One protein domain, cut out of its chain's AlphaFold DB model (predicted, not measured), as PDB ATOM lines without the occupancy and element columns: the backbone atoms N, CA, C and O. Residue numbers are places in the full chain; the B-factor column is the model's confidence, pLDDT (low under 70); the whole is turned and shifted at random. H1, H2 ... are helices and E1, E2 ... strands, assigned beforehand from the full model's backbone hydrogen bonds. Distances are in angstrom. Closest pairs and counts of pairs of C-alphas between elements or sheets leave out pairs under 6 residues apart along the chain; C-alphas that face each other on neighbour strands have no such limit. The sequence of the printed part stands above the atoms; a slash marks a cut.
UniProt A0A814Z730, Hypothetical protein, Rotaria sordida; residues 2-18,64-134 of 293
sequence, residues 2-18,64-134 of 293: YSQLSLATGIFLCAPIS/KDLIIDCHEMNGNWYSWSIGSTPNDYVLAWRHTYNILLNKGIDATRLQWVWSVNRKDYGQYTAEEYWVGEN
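AT A GLANCE: This is residues 2 to 18 and 64 to 134 of the 293 residues of the protein "Hypothetical protein" of Rotaria sordida (UniProt A0A814Z730). One long helix, H3, makes a wall along the domain, and across from it the extended stretch of residues 64 to 74 and the strand E1 run side by side in the same general direction. The short helices H2 and H4 lie by the end of H3 where it begins, and H1 slants past the middle of H3 at the edge of the domain. The printed part has 88 residues, with four named helices and one named strand in the order H1, H2, H3, E1, H4; E1 pairs with no named strand. The class is mostly helix, though under half of the residues are in named elements. The whole is compact, with a radius of gyration of the C-alphas of 12.8 A and spans of 36 by 27 by 21 A.

IN THESE COORDINATES: H1 covers residues 3 to 12 and is 14.4 A long from first to last C-alpha; C-alpha 3 is at (220.029, 253.822, 144.376). After the cut, residues 64 to 78 hold no named element. H2 is residues 79 to 82, 5.5 A. H3 is residues 86 to 102, 24.1 A, from C-alpha 86 at (215.538, 238.206, 140.354). E1 is residues 113 to 117, 12.8 A. H4 is residues 126 to 129, 5.5 A, and C-alpha 129 is at (212.673, 236.689, 137.041).

HOW THE PARTS SIT: H1 and H3 only just touch, with 3 pairs of C-alphas within 8 A. The closest C-alphas are those of Thr 9 and Thr 96, 7.2 A apart, and H3 touches H1 with residues 92 to 96 alone. Their lines stand at a steep tilt of 43 degrees, and they run the same way. H1 and H2 are near each other, with 6 pairs of C-alphas within 10 A. H2 and H3 are close but not clearly touching; the closest C-alphas, of Trp 80 and Tyr 89, are 7.0 A apart. H3 and E1 are apart. The closest C-alphas of E1 and H4 are those of Val 116 and Ala 126, 6.6 A apart. H4 touches H3 at residues 86 to 90 alone, closest at the C-alphas of Pro 86 and Tyr 129, 4.6 A apart. In H3 every O i to N i+4 pair is within hydrogen-bond range, in H1 5 of 6 are, and H2 and H4 are too short for such a pair.

THE WHOLE: The C-alphas of Gly 104 and Tyr 121, the two farthest apart, are 36.4 A apart. Residues 19 to 63 are not printed, and C-alphas 18 and 64 are 13.0 A apart across this cut, which lies in the link from H1 to H2. The link from H2 to H3 is tight, and those from H3 to E1 and from E1 to H4 are short. The mean pLDDT of the printed part is 70.8; it is under 70 at residues 2 to 18, 64 to 70, 82 to 83 and 109, and the mean for H1 is 34.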
ATOM      1  N   TYR A   2     217.447 250.873 146.926       30.02
ATOM      2  CA  TYR A   2     218.360 250.637 145.806       30.02
ATOM      3  C   TYR A   2     218.549 251.914 144.969       30.02
ATOM      4  O   TYR A   2     217.640 252.325 144.252       30.02
ATOM      5  N   SER A   3     219.719 252.548 145.055       30.11
ATOM      6  CA  SER A   3     220.029 253.822 144.376       30.11
ATOM      7  C   SER A   3     220.029 253.717 142.844       30.11
ATOM      8  O   SER A   3     219.690 254.671 142.153       30.11
ATOM      9  N   GLN A   4     220.348 252.537 142.312       33.53
ATOM     10  CA  GLN A   4     220.266 252.220 140.880       33.53
ATOM     11  C   GLN A   4     218.804 252.042 140.418       33.53
ATOM     12  O   GLN A   4     218.462 252.349 139.280       33.53
ATOM     13  N   LEU A   5     217.918 251.603 141.321       32.94
ATOM     14  CA  LEU A   5     216.506 251.317 141.045       32.94
ATOM     15  C   LEU A   5     215.649 252.584 140.999       32.94
ATOM     16  O   LEU A   5     214.711 252.672 140.216       32.94
ATOM     17  N   SER A   6     215.995 253.589 141.804       34.44
ATOM     18  CA  SER A   6     215.365 254.918 141.754       34.44
ATOM     19  C   SER A   6     215.720 255.642 140.451       34.44
ATOM     20  O   SER A   6     214.869 256.305 139.867       34.44
ATOM     21  N   LEU A   7     216.950 255.448 139.960       33.00
ATOM     22  CA  LEU A   7     217.402 255.963 138.669       33.00
ATOM     23  C   LEU A   7     216.670 255.280 137.505       33.00
ATOM     24  O   LEU A   7     216.156 255.963 136.627       33.00
ATOM     25  N   ALA A   8     216.560 253.947 137.539       32.47
ATOM     26  CA  ALA A   8     215.802 253.176 136.557       32.47
ATOM     27  C   ALA A   8     214.325 253.598 136.545       32.47
ATOM     28  O   ALA A   8     213.813 253.971 135.500       32.47
ATOM     29  N   THR A   9     213.665 253.653 137.707       35.62
ATOM     30  CA  THR A   9     212.260 254.092 137.831       35.62
ATOM     31  C   THR A   9     212.065 255.535 137.335       35.62
ATOM     32  O   THR A   9     211.061 255.834 136.698       35.62
ATOM     33  N   GLY A  10     213.039 256.428 137.557       35.44
ATOM     34  CA  GLY A  10     213.029 257.795 137.021       35.44
ATOM     35  C   GLY A  10     213.208 257.873 135.499       35.44
ATOM     36  O   GLY A  10     212.577 258.709 134.858       35.44
ATOM     37  N   ILE A  11     214.006 256.980 134.907       34.31
ATOM     38  CA  ILE A  11     214.171 256.846 133.449       34.31
ATOM     39  C   ILE A  11     212.911 256.222 132.820       34.31
ATOM     40  O   ILE A  11     212.423 256.721 131.809       34.31
ATOM     41  N   PHE A  12     212.327 255.205 133.464       34.62
ATOM     42  CA  PHE A  12     211.087 254.530 133.054       34.62
ATOM     43  C   PHE A  12     209.867 255.460 133.018       34.62
ATOM     44  O   PHE A  12     208.965 255.255 132.211       34.62
ATOM     45  N   LEU A  13     209.843 256.499 133.858       34.56
ATOM     46  CA  LEU A  13     208.778 257.508 133.884       34.56
ATOM     47  C   LEU A  13     208.964 258.633 132.847       34.56
ATOM     48  O   LEU A  13     208.059 259.450 132.691       34.56
ATOM     49  N   CYS A  14     210.107 258.688 132.150       34.25
ATOM     50  CA  CYS A  14     210.466 259.780 131.234       34.25
ATOM     51  C   CYS A  14     210.796 259.329 129.796       34.25
ATOM     52  O   CYS A  14     211.071 260.183 128.954       34.25
ATOM     53  N   ALA A  15     210.796 258.025 129.494       30.83
ATOM     54  CA  ALA A  15     211.141 257.492 128.176       30.83
ATOM     55  C   ALA A  15     209.931 256.802 127.511       30.83
ATOM     56  O   ALA A  15     209.296 255.957 128.144       30.83
ATOM     57  N   PRO A  16     209.603 257.094 126.237       28.28
ATOM     58  CA  PRO A  16     208.793 256.191 125.429       28.28
ATOM     59  C   PRO A  16     209.658 254.966 125.126       28.28
ATOM     60  O   PRO A  16     210.588 255.033 124.322       28.28
ATOM     61  N   ILE A  17     209.425 253.863 125.831       32.47
ATOM     62  CA  ILE A  17     210.310 252.709 125.719       32.47
ATOM     63  C   ILE A  17     209.812 251.804 124.599       32.47
ATOM     64  O   ILE A  17     208.918 250.979 124.756       32.47
ATOM     65  N   SER A  18     210.424 251.980 123.433       30.16
ATOM     66  CA  SER A  18     210.323 251.051 122.317       30.16
ATOM     67  C   SER A  18     211.655 250.327 122.116       30.16
ATOM     68  O   SER A  18     212.611 250.913 121.621       30.16
ATOM     69  N   LYS A  64     198.008 255.920 123.058       34.97
ATOM     70  CA  LYS A  64     197.805 254.471 123.274       34.97
ATOM     71  C   LYS A  64     199.106 253.653 123.415       34.97
ATOM     72  O   LYS A  64     199.037 252.439 123.559       34.97
ATOM     73  N   ASP A  65     200.283 254.281 123.436       37.75
ATOM     74  CA  ASP A  65     201.533 253.562 123.134       37.75
ATOM     75  C   ASP A  65     202.614 253.687 124.217       37.75
ATOM     76  O   ASP A  65     203.699 254.216 123.972       37.75
ATOM     77  N   LEU A  66     202.357 253.177 125.422       37.94
ATOM     78  CA  LEU A  66     203.442 252.922 126.373       37.94
ATOM     79  C   LEU A  66     203.651 251.404 126.482       37.94
ATOM     80  O   LEU A  66     202.698 250.658 126.680       37.94
ATOM     81  N   ILE A  67     204.892 250.946 126.315       45.62
ATOM     82  CA  ILE A  67     205.385 249.610 126.682       45.62
ATOM     83  C   ILE A  67     206.582 249.879 127.599       45.62
ATOM     84  O   ILE A  67     207.360 250.787 127.324       45.62
ATOM     85  N   ILE A  68     206.710 249.164 128.716       43.62
ATOM     86  CA  ILE A  68     207.808 249.352 129.681       43.62
ATOM     87  C   ILE A  68     208.767 248.171 129.570       43.62
ATOM     88  O   ILE A  68     208.344 247.030 129.751       43.62
ATOM     89  N   ASP A  69     210.037 248.451 129.258       49.44
ATOM     90  CA  ASP A  69     211.012 247.438 128.833       49.44
ATOM     91  C   ASP A  69     212.160 247.276 129.844       49.44
ATOM     92  O   ASP A  69     213.081 248.089 129.916       49.44
ATOM     93  N   CYS A  70     212.089 246.204 130.635       61.03
ATOM     94  CA  CYS A  70     213.227 245.621 131.355       61.03
ATOM     95  C   CYS A  70     213.575 244.248 130.740       61.03
ATOM     96  O   CYS A  70     213.786 243.268 131.457       61.03
ATOM     97  N   HIS A  71     213.543 244.143 129.413       75.19
ATOM     98  CA  HIS A  71     213.774 242.913 128.650       75.19
ATOM     99  C   HIS A  71     215.127 242.254 128.918       75.19
ATOM    100  O   HIS A  71     216.083 242.868 129.398       75.19
ATOM    101  N   GLU A  72     215.210 240.980 128.523       83.62
ATOM    102  CA  GLU A  72     216.442 240.180 128.528       83.62
ATOM    103  C   GLU A  72     217.155 240.209 129.883       83.62
ATOM    104  O   GLU A  72     218.383 240.208 129.994       83.62
ATOM    105  N   MET A  73     216.365 240.225 130.950       86.00
ATOM    106  CA  MET A  73     216.858 240.135 132.316       86.00
ATOM    107  C   MET A  73     217.649 238.840 132.561       86.00
ATOM    108  O   MET A  73     218.570 238.840 133.368       86.00
ATOM    109  N   ASN A  74     217.379 237.777 131.795       93.44
ATOM    110  CA  ASN A  74     218.167 236.539 131.766       93.44
ATOM    111  C   ASN A  74     219.472 236.630 130.935       93.44
ATOM    112  O   ASN A  74     220.155 235.625 130.726       93.44
ATOM    113  N   GLY A  75     219.828 237.818 130.443       89.00
ATOM    114  CA  GLY A  75     221.105 238.130 129.802       89.00
ATOM    115  C   GLY A  75     222.219 238.492 130.794       89.00
ATOM    116  O   GLY A  75     222.069 238.366 132.005       89.00
ATOM    117  N   ASN A  76     223.355 238.981 130.290       84.69
ATOM    118  CA  ASN A  76     224.472 239.468 131.120       84.69
ATOM    119  C   ASN A  76     225.020 240.842 130.683       84.69
ATOM    120  O   ASN A  76     226.146 241.206 131.018       84.69
ATOM    121  N   TRP A  77     224.224 241.605 129.932       80.12
ATOM    122  CA  TRP A  77     224.648 242.865 129.314       80.12
ATOM    123  C   TRP A  77     223.918 244.107 129.835       80.12
ATOM    124  O   TRP A  77     224.455 245.206 129.699       80.12
ATOM    125  N   TYR A  78     222.742 243.970 130.458       74.56
ATOM    126  CA  TYR A  78     222.038 245.100 131.073       74.56
ATOM    127  C   TYR A  78     222.286 245.193 132.573       74.56
ATOM    128  O   TYR A  78     222.496 244.190 133.257       74.56
ATOM    129  N   SER A  79     222.213 246.416 133.100       71.31
ATOM    130  CA  SER A  79     222.404 246.699 134.526       71.31
ATOM    131  C   SER A  79     221.388 245.975 135.411       71.31
ATOM    132  O   SER A  79     221.748 245.544 136.504       71.31
ATOM    133  N   TRP A  80     220.153 245.777 134.942       70.31
ATOM    134  CA  TRP A  80     219.155 244.973 135.650       70.31
ATOM    135  C   TRP A  80     219.425 243.464 135.573       70.31
ATOM    136  O   TRP A  80     218.958 242.741 136.446       70.31
ATOM    137  N   SER A  81     220.215 242.978 134.613       70.06
ATOM    138  CA  SER A  81     220.590 241.560 134.527       70.06
ATOM    139  C   SER A  81     221.793 241.221 135.421       70.06
ATOM    140  O   SER A  81     221.764 240.235 136.148       70.06
ATOM    141  N   ILE A  82     222.853 242.045 135.406       68.62
ATOM    142  CA  ILE A  82     224.105 241.776 136.157       68.62
ATOM    143  C   ILE A  82     224.190 242.470 137.518       68.62
ATOM    144  O   ILE A  82     224.999 242.092 138.361       68.62
ATOM    145  N   GLY A  83     223.409 243.530 137.717       68.19
ATOM    146  CA  GLY A  83     223.456 244.389 138.900       68.19
ATOM    147  C   GLY A  83     222.246 244.241 139.818       68.19
ATOM    148  O   GLY A  83     222.085 245.060 140.723       68.19
ATOM    149  N   SER A  84     221.385 243.246 139.582       73.00
ATOM    150  CA  SER A  84     220.190 242.997 140.391       73.00
ATOM    151  C   SER A  84     219.913 241.503 140.554       73.00
ATOM    152  O   SER A  84     220.309 240.691 139.718       73.00
ATOM    153  N   THR A  85     219.246 241.134 141.648       82.44
ATOM    154  CA  THR A  85     218.725 239.774 141.828       82.44
ATOM    155  C   THR A  85     217.352 239.631 141.161       82.44
ATOM    156  O   THR A  85     216.653 240.633 140.978       82.44
ATOM    157  N   PRO A  86     216.886 238.403 140.873       88.25
ATOM    158  CA  PRO A  86     215.538 238.206 140.354       88.25
ATOM    159  C   PRO A  86     214.448 238.777 141.266       88.25
ATOM    160  O   PRO A  86     213.475 239.357 140.791       88.25
ATOM    161  N   ASN A  87     214.647 238.724 142.586       84.31
ATOM    162  CA  ASN A  87     213.741 239.362 143.534       84.31
ATOM    163  C   ASN A  87     213.709 240.895 143.377       84.31
ATOM    164  O   ASN A  87     212.630 241.485 143.413       84.31
ATOM    165  N   ASP A  88     214.859 241.543 143.164       80.06
ATOM    166  CA  ASP A  88     214.915 242.995 142.936       80.06
ATOM    167  C   ASP A  88     214.177 243.381 141.649       80.06
ATOM    168  O   ASP A  88     213.393 244.333 141.646       80.06
ATOM    169  N   TYR A  89     214.369 242.602 140.580       81.06
ATOM    170  CA  TYR A  89     213.653 242.760 139.316       81.06
ATOM    171  C   TYR A  89     212.134 242.635 139.498       81.06
ATOM    172  O   TYR A  89     211.379 243.516 139.080       81.06
ATOM    173  N   VAL A  90     211.669 241.570 140.165       85.69
ATOM    174  CA  VAL A  90     210.235 241.324 140.392       85.69
ATOM    175  C   VAL A  90     209.610 242.442 141.225       85.69
ATOM    176  O   VAL A  90     208.521 242.920 140.897       85.69
ATOM    177  N   LEU A  91     210.292 242.900 142.278       79.81
ATOM    178  CA  LEU A  91     209.822 244.018 143.095       79.81
ATOM    179  C   LEU A  91     209.732 245.316 142.284       79.81
ATOM    180  O   LEU A  91     208.726 246.020 142.385       79.81
ATOM    181  N   ALA A  92     210.734 245.615 141.457       74.62
ATOM    182  CA  ALA A  92     210.761 246.808 140.615       74.62
ATOM    183  C   ALA A  92     209.640 246.827 139.570       74.62
ATOM    184  O   ALA A  92     208.932 247.829 139.423       74.62
ATOM    185  N   TRP A  93     209.447 245.703 138.880       82.94
ATOM    186  CA  TRP A  93     208.388 245.538 137.891       82.94
ATOM    187  C   TRP A  93     207.013 245.770 138.515       82.94
ATOM    188  O   TRP A  93     206.249 246.624 138.068       82.94
ATOM    189  N   ARG A  94     206.715 245.054 139.607       86.00
ATOM    190  CA  ARG A  94     205.423 245.158 140.300       86.00
ATOM    191  C   ARG A  94     205.194 246.547 140.883       86.00
ATOM    192  O   ARG A  94     204.070 247.040 140.860       86.00
ATOM    193  N   HIS A  95     206.242 247.191 141.393       78.81
ATOM    194  CA  HIS A  95     206.155 248.562 141.887       78.81
ATOM    195  C   HIS A  95     205.748 249.535 140.775       78.81
ATOM    196  O   HIS A  95     204.797 250.296 140.953       78.81
ATOM    197  N   THR A  96     206.405 249.457 139.615       74.38
ATOM    198  CA  THR A  96     206.114 250.322 138.463       74.38
ATOM    199  C   THR A  96     204.710 250.061 137.914       74.38
ATOM    200  O   THR A  96     203.954 251.008 137.702       74.38
ATOM    201  N   TYR A  97     204.316 248.788 137.789       80.06
ATOM    202  CA  TYR A  97     202.950 248.392 137.431       80.06
ATOM    203  C   TYR A  97     201.912 249.042 138.345       80.06
ATOM    204  O   TYR A  97     201.000 249.718 137.872       80.06
ATOM    205  N   ASN A  98     202.088 248.908 139.661       80.44
ATOM    206  CA  ASN A  98     201.145 249.448 140.633       80.44
ATOM    207  C   ASN A  98     201.103 250.982 140.623       80.44
ATOM    208  O   ASN A  98     200.032 251.552 140.807       80.44
ATOM    209  N   ILE A  99     202.227 251.669 140.382       79.00
ATOM    210  CA  ILE A  99     202.238 253.134 140.232       79.00
ATOM    211  C   ILE A  99     201.358 253.563 139.058       79.00
ATOM    212  O   ILE A  99     200.543 254.472 139.215       79.00
ATOM    213  N   LEU A 100     201.526 252.935 137.893       74.00
ATOM    214  CA  LEU A 100     200.799 253.331 136.688       74.00
ATOM    215  C   LEU A 100     199.322 252.954 136.772       74.00
ATOM    216  O   LEU A 100     198.472 253.789 136.460       74.00
ATOM    217  N   LEU A 101     199.015 251.779 137.323       79.06
ATOM    218  CA  LEU A 101     197.639 251.383 137.604       79.06
ATOM    219  C   LEU A 101     196.951 252.374 138.557       79.06
ATOM    220  O   LEU A 101     195.857 252.851 138.265       79.06
ATOM    221  N   ASN A 102     197.608 252.762 139.656       76.12
ATOM    222  CA  ASN A 102     197.062 253.731 140.617       76.12
ATOM    223  C   ASN A 102     196.907 255.147 140.033       76.12
ATOM    224  O   ASN A 102     196.151 255.953 140.572       76.12
ATOM    225  N   LYS A 103     197.607 255.457 138.936       76.38
ATOM    226  CA  LYS A 103     197.437 256.695 138.158       76.38
ATOM    227  C   LYS A 103     196.331 256.595 137.098       76.38
ATOM    228  O   LYS A 103     196.142 257.544 136.343       76.38
ATOM    229  N   GLY A 104     195.600 255.481 137.042       75.00
ATOM    230  CA  GLY A 104     194.513 255.260 136.087       75.00
ATOM    231  C   GLY A 104     194.983 254.826 134.698       75.00
ATOM    232  O   GLY A 104     194.218 254.925 133.740       75.00
ATOM    233  N   ILE A 105     196.231 254.369 134.566       74.88
ATOM    234  CA  ILE A 105     196.734 253.765 133.332       74.88
ATOM    235  C   ILE A 105     196.531 252.255 133.444       74.88
ATOM    236  O   ILE A 105     197.319 251.552 134.077       74.88
ATOM    237  N   ASP A 106     195.444 251.771 132.857       77.50
ATOM    238  CA  ASP A 106     195.083 250.357 132.852       77.50
ATOM    239  C   ASP A 106     195.505 249.642 131.553       77.50
ATOM    240  O   ASP A 106     196.137 250.215 130.658       77.50
ATOM    241  N   ALA A 107     195.126 248.367 131.446       74.81
ATOM    242  CA  ALA A 107     195.435 247.507 130.309       74.81
ATOM    243  C   ALA A 107     194.839 247.991 128.971       74.81
ATOM    244  O   ALA A 107     195.297 247.563 127.915       74.81
ATOM    245  N   THR A 108     193.848 248.888 128.971       70.69
ATOM    246  CA  THR A 108     193.296 249.460 127.729       70.69
ATOM    247  C   THR A 108     194.215 250.521 127.118       70.69
ATOM    248  O   THR A 108     194.081 250.850 125.942       70.69
ATOM    249  N   ARG A 109     195.167 251.041 127.907       67.56
ATOM    250  CA  ARG A 109     196.110 252.098 127.508       67.56
ATOM    251  C   ARG A 109     197.574 251.664 127.531       67.56
ATOM    252  O   ARG A 109     198.394 252.288 126.868       67.56
ATOM    253  N   LEU A 110     197.911 250.641 128.316       72.56
ATOM    254  CA  LEU A 110     199.281 250.165 128.519       72.56
ATOM    255  C   LEU A 110     199.297 248.645 128.695       72.56
ATOM    256  O   LEU A 110     198.707 248.099 129.626       72.56
ATOM    257  N   GLN A 111     200.050 247.963 127.837       78.19
ATOM    258  CA  GLN A 111     200.291 246.525 127.931       78.19
ATOM    259  C   GLN A 111     201.707 246.266 128.456       78.19
ATOM    260  O   GLN A 111     202.651 246.997 128.172       78.19
ATOM    261  N   TRP A 112     201.855 245.203 129.245       82.50
ATOM    262  CA  TRP A 112     203.095 244.870 129.945       82.50
ATOM    263  C   TRP A 112     203.672 243.603 129.332       82.50
ATOM    264  O   TRP A 112     203.058 242.538 129.433       82.50
ATOM    265  N   VAL A 113     204.826 243.724 128.681       83.88
ATOM    266  CA  VAL A 113     205.449 242.633 127.929       83.88
ATOM    267  C   VAL A 113     206.673 242.130 128.678       83.88
ATOM    268  O   VAL A 113     207.716 242.774 128.678       83.88
ATOM    269  N   TRP A 114     206.553 240.978 129.335       92.38
ATOM    270  CA  TRP A 114     207.683 240.362 130.023       92.38
ATOM    271  C   TRP A 114     208.535 239.606 129.000       92.38
ATOM    272  O   TRP A 114     208.174 238.509 128.569       92.38
ATOM    273  N   SER A 115     209.625 240.241 128.562       87.69
ATOM    274  CA  SER A 115     210.449 239.779 127.443       87.69
ATOM    275  C   SER A 115     211.799 239.227 127.891       87.69
ATOM    276  O   SER A 115     212.543 239.888 128.613       87.69
ATOM    277  N   VAL A 116     212.137 238.025 127.434       94.19
ATOM    278  CA  VAL A 116     213.387 237.326 127.766       94.19
ATOM    279  C   VAL A 116     214.270 237.187 126.531       94.19
ATOM    280  O   VAL A 116     213.797 237.197 125.395       94.19
ATOM    281  N   ASN A 117     215.569 236.988 126.730       94.38
ATOM    282  CA  ASN A 117     216.423 236.513 125.652       94.38
ATOM    283  C   ASN A 117     216.142 235.027 125.386       94.38
ATOM    284  O   ASN A 117     215.830 234.274 126.308       94.38
ATOM    285  N   ARG A 118     216.313 234.579 124.139       95.62
ATOM    286  CA  ARG A 118     216.117 233.180 123.721       95.62
ATOM    287  C   ARG A 118     216.947 232.141 124.496       95.62
ATOM    288  O   ARG A 118     216.648 230.953 124.422       95.62
ATOM    289  N   LYS A 119     218.007 232.561 125.195       95.88
ATOM    290  CA  LYS A 119     218.845 231.727 126.068       95.88
ATOM    291  C   LYS A 119     219.193 232.491 127.340       95.88
ATOM    292  O   LYS A 119     219.286 233.715 127.319       95.88
ATOM    293  N   ASP A 120     219.452 231.754 128.414       97.19
ATOM    294  CA  ASP A 120     220.013 232.340 129.628       97.19
ATOM    295  C   ASP A 120     221.522 232.526 129.439       97.19
ATOM    296  O   ASP A 120     222.260 231.566 129.206       97.19
ATOM    297  N   TYR A 121     221.968 233.776 129.512       93.94
ATOM    298  CA  TYR A 121     223.384 234.162 129.504       93.94
ATOM    299  C   TYR A 121     223.828 234.754 130.848       93.94
ATOM    300  O   TYR A 121     225.028 234.898 131.096       93.94
ATOM    301  N   GLY A 122     222.859 235.139 131.682       91.69
ATOM    302  CA  GLY A 122     223.050 235.658 133.027       91.69
ATOM    303  C   GLY A 122     223.260 234.575 134.078       91.69
ATOM    304  O   GLY A 122     223.383 233.388 133.786       91.69
ATOM    305  N   GLN A 123     223.297 235.019 135.333       92.69
ATOM    306  CA  GLN A 123     223.457 234.144 136.495       92.69
ATOM    307  C   GLN A 123     222.192 233.330 136.808       92.69
ATOM    308  O   GLN A 123     222.296 232.239 137.367       92.69
ATOM    309  N   TYR A 124     221.021 233.866 136.474       95.31
ATOM    310  CA  TYR A 124     219.722 233.301 136.824       95.31
ATOM    311  C   TYR A 124     218.941 232.937 135.564       95.31
ATOM    312  O   TYR A 124     219.109 233.546 134.502       95.31
ATOM    313  N   THR A 125     218.077 231.943 135.695       97.38
ATOM    314  CA  THR A 125     217.162 231.512 134.637       97.38
ATOM    315  C   THR A 125     216.042 232.530 134.425       97.38
ATOM    316  O   THR A 125     215.668 233.259 135.345       97.38
ATOM    317  N   ALA A 126     215.466 232.567 133.221       96.38
ATOM    318  CA  ALA A 126     214.288 233.384 132.925       96.38
ATOM    319  C   ALA A 126     213.159 233.219 133.964       96.38
ATOM    320  O   ALA A 126     212.600 234.210 134.428       96.38
ATOM    321  N   GLU A 127     212.845 231.987 134.375       97.75
ATOM    322  CA  GLU A 127     211.763 231.673 135.314       97.75
ATOM    323  C   GLU A 127     211.956 232.327 136.688       97.75
ATOM    324  O   GLU A 127     210.976 232.694 137.335       97.75
ATOM    325  N   GLU A 128     213.199 232.522 137.135       97.06
ATOM    326  CA  GLU A 128     213.487 233.178 138.415       97.06
ATOM    327  C   GLU A 128     213.097 234.661 138.407       97.06
ATOM    328  O   GLU A 128     212.738 235.211 139.448       97.06
ATOM    329  N   TYR A 129     213.107 235.303 137.234       94.25
ATOM    330  CA  TYR A 129     212.673 236.689 137.041       94.25
ATOM    331  C   TYR A 129     211.161 236.833 136.810       94.25
ATOM    332  O   TYR A 129     210.681 237.932 136.507       94.25
ATOM    333  N   TRP A 130     210.391 235.743 136.905       96.50
ATOM    334  CA  TRP A 130     208.969 235.764 136.589       96.50
ATOM    335  C   TRP A 130     208.175 236.656 137.551       96.50
ATOM    336  O   TRP A 130     208.140 236.462 138.765       96.50
ATOM    337  N   VAL A 131     207.476 237.637 136.982       93.62
ATOM    338  CA  VAL A 131     206.760 238.678 137.739       93.62
ATOM    339  C   VAL A 131     205.336 238.276 138.119       93.62
ATOM    340  O   VAL A 131     204.719 238.917 138.974       93.62
ATOM    341  N   GLY A 132     204.834 237.172 137.566       96.06
ATOM    342  CA  GLY A 132     203.515 236.611 137.847       96.06
ATOM    343  C   GLY A 132     202.414 237.080 136.895       96.06
ATOM    344  O   GLY A 132     202.451 238.180 136.351       96.06
ATOM    345  N   GLU A 133     201.385 236.245 136.767       96.19
ATOM    346  CA  GLU A 133     200.266 236.394 135.821       96.19
ATOM    347  C   GLU A 133     199.551 237.751 135.873       96.19
ATOM    348  O   GLU A 133     199.164 238.294 134.838       96.19
ATOM    349  N   ASN A 134     199.383 238.318 137.068       95.69
ATOM    350  CA  ASN A 134     198.641 239.568 137.261       95.69
ATOM    351  C   ASN A 134     199.434 240.818 136.852       95.69
ATOM    352  O   ASN A 134     198.858 241.894 136.754       95.69
TER     353      ASN A 134